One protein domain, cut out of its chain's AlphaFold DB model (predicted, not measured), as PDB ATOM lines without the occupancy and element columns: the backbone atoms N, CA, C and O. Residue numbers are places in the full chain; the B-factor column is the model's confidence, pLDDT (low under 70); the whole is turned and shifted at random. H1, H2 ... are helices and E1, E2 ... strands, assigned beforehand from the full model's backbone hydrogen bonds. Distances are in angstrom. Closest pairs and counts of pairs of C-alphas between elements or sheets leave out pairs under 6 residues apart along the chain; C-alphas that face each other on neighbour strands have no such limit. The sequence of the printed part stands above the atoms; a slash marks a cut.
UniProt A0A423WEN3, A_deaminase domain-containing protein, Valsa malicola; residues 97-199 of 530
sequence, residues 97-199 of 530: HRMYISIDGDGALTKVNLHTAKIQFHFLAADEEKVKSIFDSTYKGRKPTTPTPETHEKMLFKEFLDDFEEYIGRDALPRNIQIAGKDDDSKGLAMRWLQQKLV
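This is residues 97 to 199 of the 530 residues of the protein "A_deaminase domain-containing protein" of Valsa malicola (UniProt A0A423WEN3). With little regular structure, the antiparallel hairpin E1 E2 sits among long loops toward one end, and H1 leads away from E1 to the other end, where H3 crosses H1 and H2 packs on H3. The printed part has 103 residues, and its two named strands and three named helices, in the order E1, E2, H1, H2, H3 along the chain, hold only 39 of them; the class is mixed, helices and strands. The whole is compact, radius of gyration of the C-alphas 13.7 A, spanning 42 by 27 by 25 A.

Start at hairpin E1, residues 99 to 103, and E2, residues 119 to 123: N 100 and O 122 are within hydrogen-bond range, 2.8 A. H3, residues 186 to 198, touches H1, residues 157 to 168, about perpendicular at 84 degrees, with residues 186 to 191 alone; the closest C-alphas, of Leu 161 and Lys 187, are 4.6 A apart. Every O i to N i+4 pair is within range in H3, 6 of 8 in H1; H2, residues 175 to 178, is too short for one.

Find E1 beginning at C-alpha 99 (189.385, 180.786, 166.045); H3 runs 18.5 A to C-alpha 198 (195.033, 174.020, 180.895).

The printed part has no cut; links E1 to E2 and E2 to H1 are long. Residues 125 to 130, 144 to 151 and 179 to 183 have pLDDT under 70.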
ATOM      1  N   HIS A  97     184.730 178.629 163.924       79.31
ATOM      2  CA  HIS A  97     185.095 178.904 162.526       79.31
ATOM      3  C   HIS A  97     185.935 180.177 162.330       79.31
ATOM      4  O   HIS A  97     186.260 180.520 161.201       79.31
ATOM      5  N   ARG A  98     186.243 180.914 163.401       79.62
ATOM      6  CA  ARG A  98     187.066 182.141 163.375       79.62
ATOM      7  C   ARG A  98     188.222 182.108 164.365       79.62
ATOM      8  O   ARG A  98     188.960 183.075 164.524       79.62
ATOM      9  N   MET A  99     188.349 180.994 165.063       85.50
ATOM     10  CA  MET A  99     189.385 180.786 166.045       85.50
ATOM     11  C   MET A  99     190.335 179.722 165.537       85.50
ATOM     12  O   MET A  99     189.926 178.761 164.889       85.50
ATOM     13  N   TYR A 100     191.603 179.912 165.857       87.75
ATOM     14  CA  TYR A 100     192.702 179.114 165.365       87.75
ATOM     15  C   TYR A 100     193.535 178.602 166.529       87.75
ATOM     16  O   TYR A 100     193.567 179.194 167.610       87.75
ATOM     17  N   ILE A 101     194.226 177.500 166.288       90.38
ATOM     18  CA  ILE A 101     195.131 176.850 167.224       90.38
ATOM     19  C   ILE A 101     196.519 176.756 166.590       90.38
ATOM     20  O   ILE A 101     196.658 176.481 165.398       90.38
ATOM     21  N   SER A 102     197.557 177.010 167.382       91.12
ATOM     22  CA  SER A 102     198.949 176.805 166.983       91.12
ATOM     23  C   SER A 102     199.746 176.120 168.084       91.12
ATOM     24  O   SER A 102     199.346 176.121 169.256       91.12
ATOM     25  N   ILE A 103     200.879 175.533 167.696       91.44
ATOM     26  CA  ILE A 103     201.832 174.922 168.623       91.44
ATOM     27  C   ILE A 103     203.205 175.594 168.519       91.44
ATOM     28  O   ILE A 103     203.555 176.159 167.482       91.44
ATOM     29  N   ASP A 104     203.976 175.563 169.607       87.75
ATOM     30  CA  ASP A 104     205.385 175.978 169.573       87.75
ATOM     31  C   ASP A 104     206.262 174.958 168.841       87.75
ATOM     32  O   ASP A 104     206.143 173.753 169.071       87.75
ATOM     33  N   GLY A 105     207.220 175.471 168.065       84.94
ATOM     34  CA  GLY A 105     208.203 174.673 167.334       84.94
ATOM     35  C   GLY A 105     207.742 174.229 165.945       84.94
ATOM     36  O   GLY A 105     206.555 174.201 165.633       84.94
ATOM     37  N   ASP A 106     208.712 173.898 165.095       84.75
ATOM     38  CA  ASP A 106     208.453 173.326 163.773       84.75
ATOM     39  C   ASP A 106     208.110 171.831 163.899       84.75
ATOM     40  O   ASP A 106     208.696 171.116 164.717       84.75
ATOM     41  N   GLY A 107     207.216 171.356 163.034       86.25
ATOM     42  CA  GLY A 107     206.780 169.964 162.955       86.25
ATOM     43  C   GLY A 107     205.388 169.715 163.534       86.25
ATOM     44  O   GLY A 107     204.828 170.537 164.254       86.25
ATOM     45  N   ALA A 108     204.831 168.555 163.196       92.75
ATOM     46  CA  ALA A 108     203.468 168.184 163.550       92.75
ATOM     47  C   ALA A 108     203.255 167.974 165.061       92.75
ATOM     48  O   ALA A 108     204.124 167.469 165.784       92.75
ATOM     49  N   LEU A 109     202.032 168.234 165.519       94.56
ATOM     50  CA  LEU A 109     201.475 167.615 166.710       94.56
ATOM     51  C   LEU A 109     201.308 166.116 166.436       94.56
ATOM     52  O   LEU A 109     200.627 165.706 165.502       94.56
ATOM     53  N   THR A 110     201.939 165.288 167.257       92.94
ATOM     54  CA  THR A 110     201.927 163.829 167.132       92.94
ATOM     55  C   THR A 110     201.719 163.195 168.497       92.94
ATOM     56  O   THR A 110     201.978 163.811 169.532       92.94
ATOM     57  N   LYS A 111     201.372 161.905 168.516       91.00
ATOM     58  CA  LYS A 111     201.310 161.097 169.745       91.00
ATOM     59  C   LYS A 111     202.561 161.188 170.635       91.00
ATOM     60  O   LYS A 111     202.458 161.033 171.846       91.00
ATOM     61  N   VAL A 112     203.733 161.469 170.058       88.19
ATOM     62  CA  VAL A 112     205.007 161.559 170.791       88.19
ATOM     63  C   VAL A 112     205.109 162.864 171.589       88.19
ATOM     64  O   VAL A 112     205.567 162.858 172.732       88.19
ATOM     65  N   ASN A 113     204.660 163.985 171.017       90.31
ATOM     66  CA  ASN A 113     204.829 165.314 171.613       90.31
ATOM     67  C   ASN A 113     203.548 165.887 172.251       90.31
ATOM     68  O   ASN A 113     203.597 166.994 172.781       90.31
ATOM     69  N   LEU A 114     202.433 165.143 172.304       88.81
ATOM     70  CA  LEU A 114     201.180 165.573 172.955       88.81
ATOM     71  C   LEU A 114     201.382 166.191 174.347       88.81
ATOM     72  O   LEU A 114     200.761 167.198 174.702       88.81
ATOM     73  N   HIS A 115     202.237 165.573 175.162       84.12
ATOM     74  CA  HIS A 115     202.464 165.989 176.544       84.12
ATOM     75  C   HIS A 115     203.281 167.290 176.637       84.12
ATOM     76  O   HIS A 115     202.961 168.151 177.456       84.12
ATOM     77  N   THR A 116     204.256 167.492 175.748       85.94
ATOM     78  CA  THR A 116     205.169 168.649 175.737       85.94
ATOM     79  C   THR A 116     204.717 169.800 174.847       85.94
ATOM     80  O   THR A 116     205.169 170.925 175.058       85.94
ATOM     81  N   ALA A 117     203.822 169.557 173.887       89.00
ATOM     82  CA  ALA A 117     203.339 170.573 172.959       89.00
ATOM     83  C   ALA A 117     202.717 171.755 173.715       89.00
ATOM     84  O   ALA A 117     201.860 171.569 174.587       89.00
ATOM     85  N   LYS A 118     203.156 172.971 173.385       89.06
ATOM     86  CA  LYS A 118     202.639 174.211 173.971       89.06
ATOM     87  C   LYS A 118     201.622 174.819 173.024       89.06
ATOM     88  O   LYS A 118     201.969 175.149 171.895       89.06
ATOM     89  N   ILE A 119     200.387 174.946 173.492       90.62
ATOM     90  CA  ILE A 119     199.245 175.359 172.679       90.62
ATOM     91  C   ILE A 119     198.984 176.851 172.855       90.62
ATOM     92  O   ILE A 119     199.025 177.358 173.977       90.62
ATOM     93  N   GLN A 120     198.662 177.538 171.764       87.75
ATOM     94  CA  GLN A 120     198.125 178.894 171.802       87.75
ATOM     95  C   GLN A 120     196.897 179.000 170.900       87.75
ATOM     96  O   GLN A 120     196.882 178.468 169.791       87.75
ATOM     97  N   PHE A 121     195.874 179.691 171.399       85.31
ATOM     98  CA  PHE A 121     194.690 180.040 170.624       85.31
ATOM     99  C   PHE A 121     194.814 181.447 170.061       85.31
ATOM    100  O   PHE A 121     195.424 182.324 170.677       85.31
ATOM    101  N   HIS A 122     194.204 181.649 168.903       81.38
ATOM    102  CA  HIS A 122     194.234 182.906 168.171       81.38
ATOM    103  C   HIS A 122     192.853 183.216 167.630       81.38
ATOM    104  O   HIS A 122     192.111 182.313 167.244       81.38
ATOM    105  N   PHE A 123     192.534 184.499 167.553       76.38
ATOM    106  CA  PHE A 123     191.368 184.977 166.835       76.38
ATOM    107  C   PHE A 123     191.859 185.824 165.667       76.38
ATOM    108  O   PHE A 123     192.518 186.837 165.890       76.38
ATOM    109  N   LEU A 124     191.584 185.372 164.446       73.12
ATOM    110  CA  LEU A 124     192.072 185.999 163.218       73.12
ATOM    111  C   LEU A 124     190.904 186.627 162.454       73.12
ATOM    112  O   LEU A 124     189.743 186.233 162.629       73.12
ATOM    113  N   ALA A 125     191.204 187.615 161.613       67.00
ATOM    114  CA  ALA A 125     190.213 188.165 160.695       67.00
ATOM    115  C   ALA A 125     189.838 187.118 159.624       67.00
ATOM    116  O   ALA A 125     190.579 186.170 159.375       67.00
ATOM    117  N   ALA A 126     188.653 187.252 159.021       59.91
ATOM    118  CA  ALA A 126     188.095 186.238 158.114       59.91
ATOM    119  C   ALA A 126     188.899 186.038 156.808       59.91
ATOM    120  O   ALA A 126     188.602 185.121 156.049       59.91
ATOM    121  N   ASP A 127     189.881 186.898 156.556       61.75
ATOM    122  CA  ASP A 127     190.734 186.999 155.373       61.75
ATOM    123  C   ASP A 127     192.211 186.653 155.652       61.75
ATOM    124  O   ASP A 127     193.059 186.819 154.780       61.75
ATOM    125  N   GLU A 128     192.550 186.158 156.847       63.00
ATOM    126  CA  GLU A 128     193.934 185.804 157.180       63.00
ATOM    127  C   GLU A 128     194.318 184.422 156.606       63.00
ATOM    128  O   GLU A 128     193.832 183.378 157.039       63.00
ATOM    129  N   GLU A 129     195.213 184.412 155.611       57.94
ATOM    130  CA  GLU A 129     195.460 183.273 154.703       57.94
ATOM    131  C   GLU A 129     196.321 182.121 155.264       57.94
ATOM    132  O   GLU A 129     196.590 181.142 154.566       57.94
ATOM    133  N   LYS A 130     196.793 182.186 156.516       64.06
ATOM    134  CA  LYS A 130     197.744 181.187 157.044       64.06
ATOM    135  C   LYS A 130     197.054 180.032 157.752       64.06
ATOM    136  O   LYS A 130     197.131 179.920 158.977       64.06
ATOM    137  N   VAL A 131     196.441 179.155 156.962       76.06
ATOM    138  CA  VAL A 131     195.841 177.908 157.446       76.06
ATOM    139  C   VAL A 131     196.708 176.722 157.045       76.06
ATOM    140  O   VAL A 131     196.839 176.407 155.867       76.06
ATOM    141  N   LYS A 132     197.309 176.054 158.027       88.94
ATOM    142  CA  LYS A 132     197.902 174.729 157.837       88.94
ATOM    143  C   LYS A 132     197.595 173.865 159.038       88.94
ATOM    144  O   LYS A 132     197.655 174.332 160.175       88.94
ATOM    145  N   SER A 133     197.285 172.602 158.770       93.12
ATOM    146  CA  SER A 133     197.044 171.619 159.815       93.12
ATOM    147  C   SER A 133     198.257 171.523 160.738       93.12
ATOM    148  O   SER A 133     199.382 171.320 160.277       93.12
ATOM    149  N   ILE A 134     198.029 171.627 162.052       94.06
ATOM    150  CA  ILE A 134     199.091 171.384 163.036       94.06
ATOM    151  C   ILE A 134     199.527 169.915 163.041       94.06
ATOM    152  O   ILE A 134     200.518 169.595 163.681       94.06
ATOM    153  N   PHE A 135     198.808 169.019 162.360       95.25
ATOM    154  CA  PHE A 135     199.182 167.615 162.193       95.25
ATOM    155  C   PHE A 135     200.083 167.381 160.966       95.25
ATOM    156  O   PHE A 135     200.591 166.275 160.776       95.25
ATOM    157  N   ASP A 136     200.319 168.407 160.142       93.69
ATOM    158  CA  ASP A 136     201.195 168.317 158.974       93.69
ATOM    159  C   ASP A 136     202.673 168.291 159.396       93.69
ATOM    160  O   ASP A 136     203.162 169.152 160.127       93.69
ATOM    161  N   SER A 137     203.423 167.304 158.905       92.06
ATOM    162  CA  SER A 137     204.863 167.159 159.173       92.06
ATOM    163  C   SER A 137     205.705 168.386 158.795       92.06
ATOM    164  O   SER A 137     206.756 168.626 159.389       92.06
ATOM    165  N   THR A 138     205.238 169.177 157.830       92.00
ATOM    166  CA  THR A 138     205.884 170.392 157.331       92.00
ATOM    167  C   THR A 138     205.382 171.657 158.033       92.00
ATOM    168  O   THR A 138     205.712 172.762 157.595       92.00
ATOM    169  N   TYR A 139     204.588 171.514 159.101       91.56
ATOM    170  CA  TYR A 139     204.073 172.619 159.906       91.56
ATOM    171  C   TYR A 139     205.197 173.498 160.482       91.56
ATOM    172  O   TYR A 139     206.213 173.010 160.985       91.56
ATOM    173  N   LYS A 140     205.011 174.814 160.409       89.50
ATOM    174  CA  LYS A 140     205.912 175.867 160.884       89.50
ATOM    175  C   LYS A 140     205.244 176.616 162.023       89.50
ATOM    176  O   LYS A 140     204.499 177.576 161.812       89.50
ATOM    177  N   GLY A 141     205.514 176.143 163.234       86.75
ATOM    178  CA  GLY A 141     204.907 176.657 164.447       86.75
ATOM    179  C   GLY A 141     205.555 177.916 164.989       86.75
ATOM    180  O   GLY A 141     206.437 178.549 164.398       86.75
ATOM    181  N   ARG A 142     205.059 178.313 166.154       84.38
ATOM    182  CA  ARG A 142     205.449 179.557 166.806       84.38
ATOM    183  C   ARG A 142     206.878 179.443 167.343       84.38
ATOM    184  O   ARG A 142     207.256 178.445 167.963       84.38
ATOM    185  N   LYS A 143     207.685 180.480 167.096       78.44
ATOM    186  CA  LYS A 143     209.029 180.605 167.670       78.44
ATOM    187  C   LYS A 143     208.951 181.410 168.972       78.44
ATOM    188  O   LYS A 143     208.364 182.489 168.956       78.44
ATOM    189  N   PRO A 144     209.548 180.943 170.084       59.44
ATOM    190  CA  PRO A 144     209.381 181.580 171.395       59.44
ATOM    191  C   PRO A 144     209.943 183.008 171.546       59.44
ATOM    192  O   PRO A 144     209.720 183.613 172.588       59.44
ATOM    193  N   THR A 145     210.708 183.533 170.577       53.12
ATOM    194  CA  THR A 145     211.609 184.688 170.781       53.12
ATOM    195  C   THR A 145     211.431 185.874 169.824       53.12
ATOM    196  O   THR A 145     212.264 186.776 169.851       53.12
ATOM    197  N   THR A 146     210.391 185.936 168.983       40.91
ATOM    198  CA  THR A 146     210.263 187.024 167.984       40.91
ATOM    199  C   THR A 146     209.100 187.992 168.252       40.91
ATOM    200  O   THR A 146     207.957 187.541 168.277       40.91
ATOM    201  N   PRO A 147     209.369 189.312 168.369       41.78
ATOM    202  CA  PRO A 147     208.371 190.362 168.623       41.78
ATOM    203  C   PRO A 147     207.399 190.736 167.496       41.78
ATOM    204  O   PRO A 147     206.539 191.592 167.694       41.78
ATOM    205  N   THR A 148     207.588 190.217 166.287       41.97
ATOM    206  CA  THR A 148     206.935 190.700 165.060       41.97
ATOM    207  C   THR A 148     205.611 189.980 164.766       41.97
ATOM    208  O   THR A 148     205.349 188.940 165.373       41.97
ATOM    209  N   PRO A 149     204.756 190.503 163.852       49.03
ATOM    210  CA  PRO A 149     203.485 189.869 163.501       49.03
ATOM    211  C   PRO A 149     203.706 188.394 163.180       49.03
ATOM    212  O   PRO A 149     204.550 188.047 162.355       49.03
ATOM    213  N   GLU A 150     202.998 187.534 163.902       61.53
ATOM    214  CA  GLU A 150     203.257 186.105 163.987       61.53
ATOM    215  C   GLU A 150     203.113 185.417 162.617       61.53
ATOM    216  O   GLU A 150     202.029 184.989 162.223       61.53
ATOM    217  N   THR A 151     204.227 185.274 161.889       66.19
ATOM    218  CA  THR A 151     204.272 184.669 160.547       66.19
ATOM    219  C   THR A 151     204.069 183.155 160.534       66.19
ATOM    220  O   THR A 151     204.030 182.582 159.444       66.19
ATOM    221  N   HIS A 152     203.935 182.531 161.705       80.69
ATOM    222  CA  HIS A 152     203.757 181.095 161.863       80.69
ATOM    223  C   HIS A 152     202.368 180.624 161.417       80.69
ATOM    224  O   HIS A 152     201.390 181.383 161.418       80.69
ATOM    225  N   GLU A 153     202.310 179.351 161.045       88.31
ATOM    226  CA  GLU A 153     201.120 178.682 160.534       88.31
ATOM    227  C   GLU A 153     200.141 178.363 161.670       88.31
ATOM    228  O   GLU A 153     200.535 178.119 162.813       88.31
ATOM    229  N   LYS A 154     198.843 178.373 161.379       89.12
ATOM    230  CA  LYS A 154     197.789 178.137 162.373       89.12
ATOM    231  C   LYS A 154     196.747 177.204 161.758       89.12
ATOM    232  O   LYS A 154     196.545 177.235 160.552       89.12
ATOM    233  N   MET A 155     196.086 176.382 162.563       92.38
ATOM    234  CA  MET A 155     195.001 175.507 162.103       92.38
ATOM    235  C   MET A 155     193.666 176.057 162.579       92.38
ATOM    236  O   MET A 155     193.586 176.580 163.695       92.38
ATOM    237  N   LEU A 156     192.615 175.943 161.768       91.19
ATOM    238  CA  LEU A 156     191.285 176.338 162.208       91.19
ATOM    239  C   LEU A 156     190.845 175.440 163.369       91.19
ATOM    240  O   LEU A 156     190.977 174.219 163.314       91.19
ATOM    241  N   PHE A 157     190.298 176.025 164.434       91.25
ATOM    242  CA  PHE A 157     189.958 175.255 165.627       91.25
ATOM    243  C   PHE A 157     188.873 174.216 165.351       91.25
ATOM    244  O   PHE A 157     188.931 173.118 165.892       91.25
ATOM    245  N   LYS A 158     187.911 174.527 164.475       91.50
ATOM    246  CA  LYS A 158     186.946 173.529 164.009       91.50
ATOM    247  C   LYS A 158     187.635 172.309 163.393       91.50
ATOM    248  O   LYS A 158     187.297 171.201 163.779       91.50
ATOM    249  N   GLU A 159     188.546 172.519 162.446       92.50
ATOM    250  CA  GLU A 159     189.247 171.425 161.757       92.50
ATOM    251  C   GLU A 159     190.053 170.614 162.766       92.50
ATOM    252  O   GLU A 159     189.965 169.398 162.795       92.50
ATOM    253  N   PHE A 160     190.738 171.290 163.692       94.56
ATOM    254  CA  PHE A 160     191.437 170.616 164.779       94.56
ATOM    255  C   PHE A 160     190.511 169.699 165.592       94.56
ATOM    256  O   PHE A 160     190.898 168.579 165.903       94.56
ATOM    257  N   LEU A 161     189.308 170.163 165.949       93.06
ATOM    258  CA  LEU A 161     188.342 169.369 166.714       93.06
ATOM    259  C   LEU A 161     187.808 168.169 165.927       93.06
ATOM    260  O   LEU A 161     187.528 167.140 166.536       93.06
ATOM    261  N   ASP A 162     187.634 168.314 164.617       92.75
ATOM    262  CA  ASP A 162     187.131 167.246 163.755       92.75
ATOM    263  C   ASP A 162     188.235 166.191 163.521       92.75
ATOM    264  O   ASP A 162     188.000 164.998 163.717       92.75
ATOM    265  N   ASP A 163     189.466 166.633 163.255       94.69
ATOM    266  CA  ASP A 163     190.586 165.789 162.821       94.69
ATOM    267  C   ASP A 163     191.361 165.130 163.984       94.69
ATOM    268  O   ASP A 163     192.142 164.199 163.781       94.69
ATOM    269  N   PHE A 164     191.180 165.595 165.226       94.75
ATOM    270  CA  PHE A 164     192.027 165.209 166.365       94.75
ATOM    271  C   PHE A 164     192.179 163.693 166.566       94.75
ATOM    272  O   PHE A 164     193.298 163.201 166.714       94.75
ATOM    273  N   GLU A 165     191.072 162.946 166.601       93.50
ATOM    274  CA  GLU A 165     191.095 161.500 166.841       93.50
ATOM    275  C   GLU A 165     191.778 160.731 165.706       93.50
ATOM    276  O   GLU A 165     192.519 159.791 165.994       93.50
ATOM    277  N   GLU A 166     191.591 161.154 164.454       93.81
ATOM    278  CA  GLU A 166     192.201 160.515 163.283       93.81
ATOM    279  C   GLU A 166     193.732 160.581 163.346       93.81
ATOM    280  O   GLU A 166     194.412 159.566 163.183       93.81
ATOM    281  N   TYR A 167     194.281 161.761 163.642       93.75
ATOM    282  CA  TYR A 167     195.731 161.971 163.632       93.75
ATOM    283  C   TYR A 167     196.429 161.527 164.918       93.75
ATOM    284  O   TYR A 167     197.576 161.071 164.887       93.75
ATOM    285  N   ILE A 168     195.775 161.682 166.070       94.38
ATOM    286  CA  ILE A 168     196.388 161.367 167.364       94.38
ATOM    287  C   ILE A 168     196.149 159.916 167.773       94.38
ATOM    288  O   ILE A 168     197.057 159.271 168.309       94.38
ATOM    289  N   GLY A 169     194.953 159.399 167.503       90.00
ATOM    290  CA  GLY A 169     194.497 158.107 167.983       90.00
ATOM    291  C   GLY A 169     194.129 158.133 169.468       90.00
ATOM    292  O   GLY A 169     194.855 158.642 170.327       90.00
ATOM    293  N   ARG A 170     192.997 157.514 169.797       89.31
ATOM    294  CA  ARG A 170     192.479 157.424 171.168       89.31
ATOM    295  C   ARG A 170     193.467 156.785 172.147       89.31
ATOM    296  O   ARG A 170     193.623 157.266 173.268       89.31
ATOM    297  N   ASP A 171     194.186 155.757 171.707       89.00
ATOM    298  CA  ASP A 171     195.135 155.007 172.539       89.00
ATOM    299  C   ASP A 171     196.366 155.825 172.954       89.00
ATOM    300  O   ASP A 171     197.021 155.498 173.943       89.00
ATOM    301  N   ALA A 172     196.669 156.914 172.235       88.19
ATOM    302  CA  ALA A 172     197.751 157.826 172.593       88.19
ATOM    303  C   ALA A 172     197.393 158.754 173.768       88.19
ATOM    304  O   ALA A 172     198.278 159.386 174.351       88.19
ATOM    305  N   LEU A 173     196.109 158.864 174.124       88.19
ATOM    306  CA  LEU A 173     195.633 159.758 175.177       88.19
ATOM    307  C   LEU A 173     195.678 159.076 176.553       88.19
ATOM    308  O   LEU A 173     195.501 157.865 176.651       88.19
ATOM    309  N   PRO A 174     195.854 159.825 177.653       84.75
ATOM    310  CA  PRO A 174     195.705 159.295 179.007       84.75
ATOM    311  C   PRO A 174     194.353 158.597 179.234       84.75
ATOM    312  O   PRO A 174     193.316 159.081 178.780       84.75
ATOM    313  N   ARG A 175     194.332 157.505 180.015       83.12
ATOM    314  CA  ARG A 175     193.115 156.699 180.272       83.12
ATOM    315  C   ARG A 175     191.911 157.514 180.744       83.12
ATOM    316  O   ARG A 175     190.788 157.184 180.397       83.12
ATOM    317  N   ASN A 176     192.124 158.572 181.524       78.75
ATOM    318  CA  ASN A 176     191.052 159.449 182.006       78.75
ATOM    319  C   ASN A 176     190.398 160.295 180.895       78.75
ATOM    320  O   ASN A 176     189.286 160.771 181.094       78.75
ATOM    321  N   ILE A 177     191.068 160.488 179.754       83.94
ATOM    322  CA  ILE A 177     190.527 161.164 178.563       83.94
ATOM    323  C   ILE A 177     189.826 160.169 177.631       83.94
ATOM    324  O   ILE A 177     188.846 160.538 176.982       83.94
ATOM    325  N   GLN A 178     190.302 158.920 177.594       82.62
ATOM    326  CA  GLN A 178     189.792 157.858 176.716       82.62
ATOM    327  C   GLN A 178     188.338 157.444 177.010       82.62
ATOM    328  O   GLN A 178     187.709 156.815 176.161       82.62
ATOM    329  N   ILE A 179     187.818 157.745 178.206       68.50
ATOM    330  CA  ILE A 179     186.537 157.218 178.703       68.50
ATOM    331  C   ILE A 179     185.354 157.745 177.876       68.50
ATOM    332  O   ILE A 179     185.203 158.955 177.701       68.50
ATOM    333  N   ALA A 180     184.487 156.819 177.453       55.66
ATOM    334  CA  ALA A 180     183.246 157.078 176.729       55.66
ATOM    335  C   ALA A 180     182.249 157.895 177.573       55.66
ATOM    336  O   ALA A 180     181.842 157.488 178.665       55.66
ATOM    337  N   GLY A 181     181.859 159.063 177.063       59.41
ATOM    338  CA  GLY A 181     180.812 159.927 177.615       59.41
ATOM    339  C   GLY A 181     179.745 160.242 176.562       59.41
ATOM    340  O   GLY A 181     179.733 159.642 175.497       59.41
ATOM    341  N   LYS A 182     178.852 161.206 176.833       52.12
ATOM    342  CA  LYS A 182     177.884 161.698 175.825       52.12
ATOM    343  C   LYS A 182     178.554 162.304 174.579       52.12
ATOM    344  O   LYS A 182     177.926 162.322 173.529       52.12
ATOM    345  N   ASP A 183     179.807 162.735 174.718       64.19
ATOM    346  CA  ASP A 183     180.653 163.319 173.675       64.19
ATOM    347  C   ASP A 183     181.849 162.382 173.426       64.19
ATOM    348  O   ASP A 183     182.987 162.653 173.833       64.19
ATOM    349  N   ASP A 184     181.568 161.194 172.885       74.19
ATOM    350  CA  ASP A 184     182.580 160.177 172.559       74.19
ATOM    351  C   ASP A 184     183.160 160.332 171.144       74.19
ATOM    352  O   ASP A 184     183.664 159.380 170.556       74.19
ATOM    353  N   ASP A 185     183.066 161.539 170.594       84.81
ATOM    354  CA  ASP A 185     183.573 161.917 169.283       84.81
ATOM    355  C   ASP A 185     184.964 162.577 169.372       84.81
ATOM    356  O   ASP A 185     185.470 162.904 170.455       84.81
ATOM    357  N   SER A 186     185.581 162.794 168.207       89.06
ATOM    358  CA  SER A 186     186.881 163.466 168.057       89.06
ATOM    359  C   SER A 186     186.930 164.802 168.807       89.06
ATOM    360  O   SER A 186     187.853 165.065 169.587       89.06
ATOM    361  N   LYS A 187     185.849 165.588 168.702       89.81
ATOM    362  CA  LYS A 187     185.672 166.843 169.434       89.81
ATOM    363  C   LYS A 187     185.745 166.628 170.945       89.81
ATOM    364  O   LYS A 187     186.473 167.350 171.629       89.81
ATOM    365  N   GLY A 188     185.000 165.670 171.489       88.06
ATOM    366  CA  GLY A 188     184.998 165.357 172.913       88.06
ATOM    367  C   GLY A 188     186.383 164.966 173.431       88.06
ATOM    368  O   GLY A 188     186.796 165.441 174.495       88.06
ATOM    369  N   LEU A 189     187.135 164.163 172.670       90.19
ATOM    370  CA  LEU A 189     188.519 163.800 172.999       90.19
ATOM    371  C   LEU A 189     189.454 165.013 172.990       90.19
ATOM    372  O   LEU A 189     190.177 165.234 173.967       90.19
ATOM    373  N   ALA A 190     189.404 165.818 171.925       92.06
ATOM    374  CA  ALA A 190     190.202 167.030 171.778       92.06
ATOM    375  C   ALA A 190     189.952 168.005 172.936       92.06
ATOM    376  O   ALA A 190     190.888 168.511 173.557       92.06
ATOM    377  N   MET A 191     188.683 168.215 173.291       90.75
ATOM    378  CA  MET A 191     188.274 169.105 174.376       90.75
ATOM    379  C   MET A 191     188.758 168.613 175.740       90.75
ATOM    380  O   MET A 191     189.309 169.400 176.510       90.75
ATOM    381  N   ARG A 192     188.626 167.313 176.039       89.50
ATOM    382  CA  ARG A 192     189.151 166.720 177.282       89.50
ATOM    383  C   ARG A 192     190.678 166.828 177.361       89.50
ATOM    384  O   ARG A 192     191.212 167.128 178.431       89.50
ATOM    385  N   TRP A 193     191.377 166.647 176.240       91.81
ATOM    386  CA  TRP A 193     192.826 166.844 176.165       91.81
ATOM    387  C   TRP A 193     193.228 168.300 176.420       91.81
ATOM    388  O   TRP A 193     194.056 168.557 177.295       91.81
ATOM    389  N   LEU A 194     192.592 169.266 175.752       92.31
ATOM    390  CA  LEU A 194     192.848 170.693 175.970       92.31
ATOM    391  C   LEU A 194     192.552 171.120 177.415       92.31
ATOM    392  O   LEU A 194     193.337 171.861 178.007       92.31
ATOM    393  N   GLN A 195     191.473 170.609 178.015       88.94
ATOM    394  CA  GLN A 195     191.148 170.848 179.425       88.94
ATOM    395  C   GLN A 195     192.257 170.349 180.357       88.94
ATOM    396  O   GLN A 195     192.619 171.056 181.297       88.94
ATOM    397  N   GLN A 196     192.826 169.166 180.097       88.50
ATOM    398  CA  GLN A 196     193.952 168.653 180.881       88.50
ATOM    399  C   GLN A 196     195.210 169.515 180.700       88.50
ATOM    400  O   GLN A 196     195.927 169.748 181.669       88.50
ATOM    401  N   LYS A 197     195.477 170.030 179.493       88.75
ATOM    402  CA  LYS A 197     196.631 170.913 179.238       88.75
ATOM    403  C   LYS A 197     196.520 172.243 179.993       88.75
ATOM    404  O   LYS A 197     197.541 172.756 180.449       88.75
ATOM    405  N   LEU A 198     195.303 172.759 180.187       85.69
ATOM    406  CA  LEU A 198     195.033 174.020 180.895       85.69
ATOM    407  C   LEU A 198     195.252 173.972 182.414       85.69
ATOM    408  O   LEU A 198     195.364 175.031 183.030       85.69
ATOM    409  N   VAL A 199     195.306 172.787 183.029       86.75
ATOM    410  CA  VAL A 199     195.349 172.644 184.495       86.75
ATOM    411  C   VAL A 199     196.536 171.819 184.965       86.75
ATOM    412  O   VAL A 199     196.978 170.918 184.261       86.75
TER     413      VAL A 199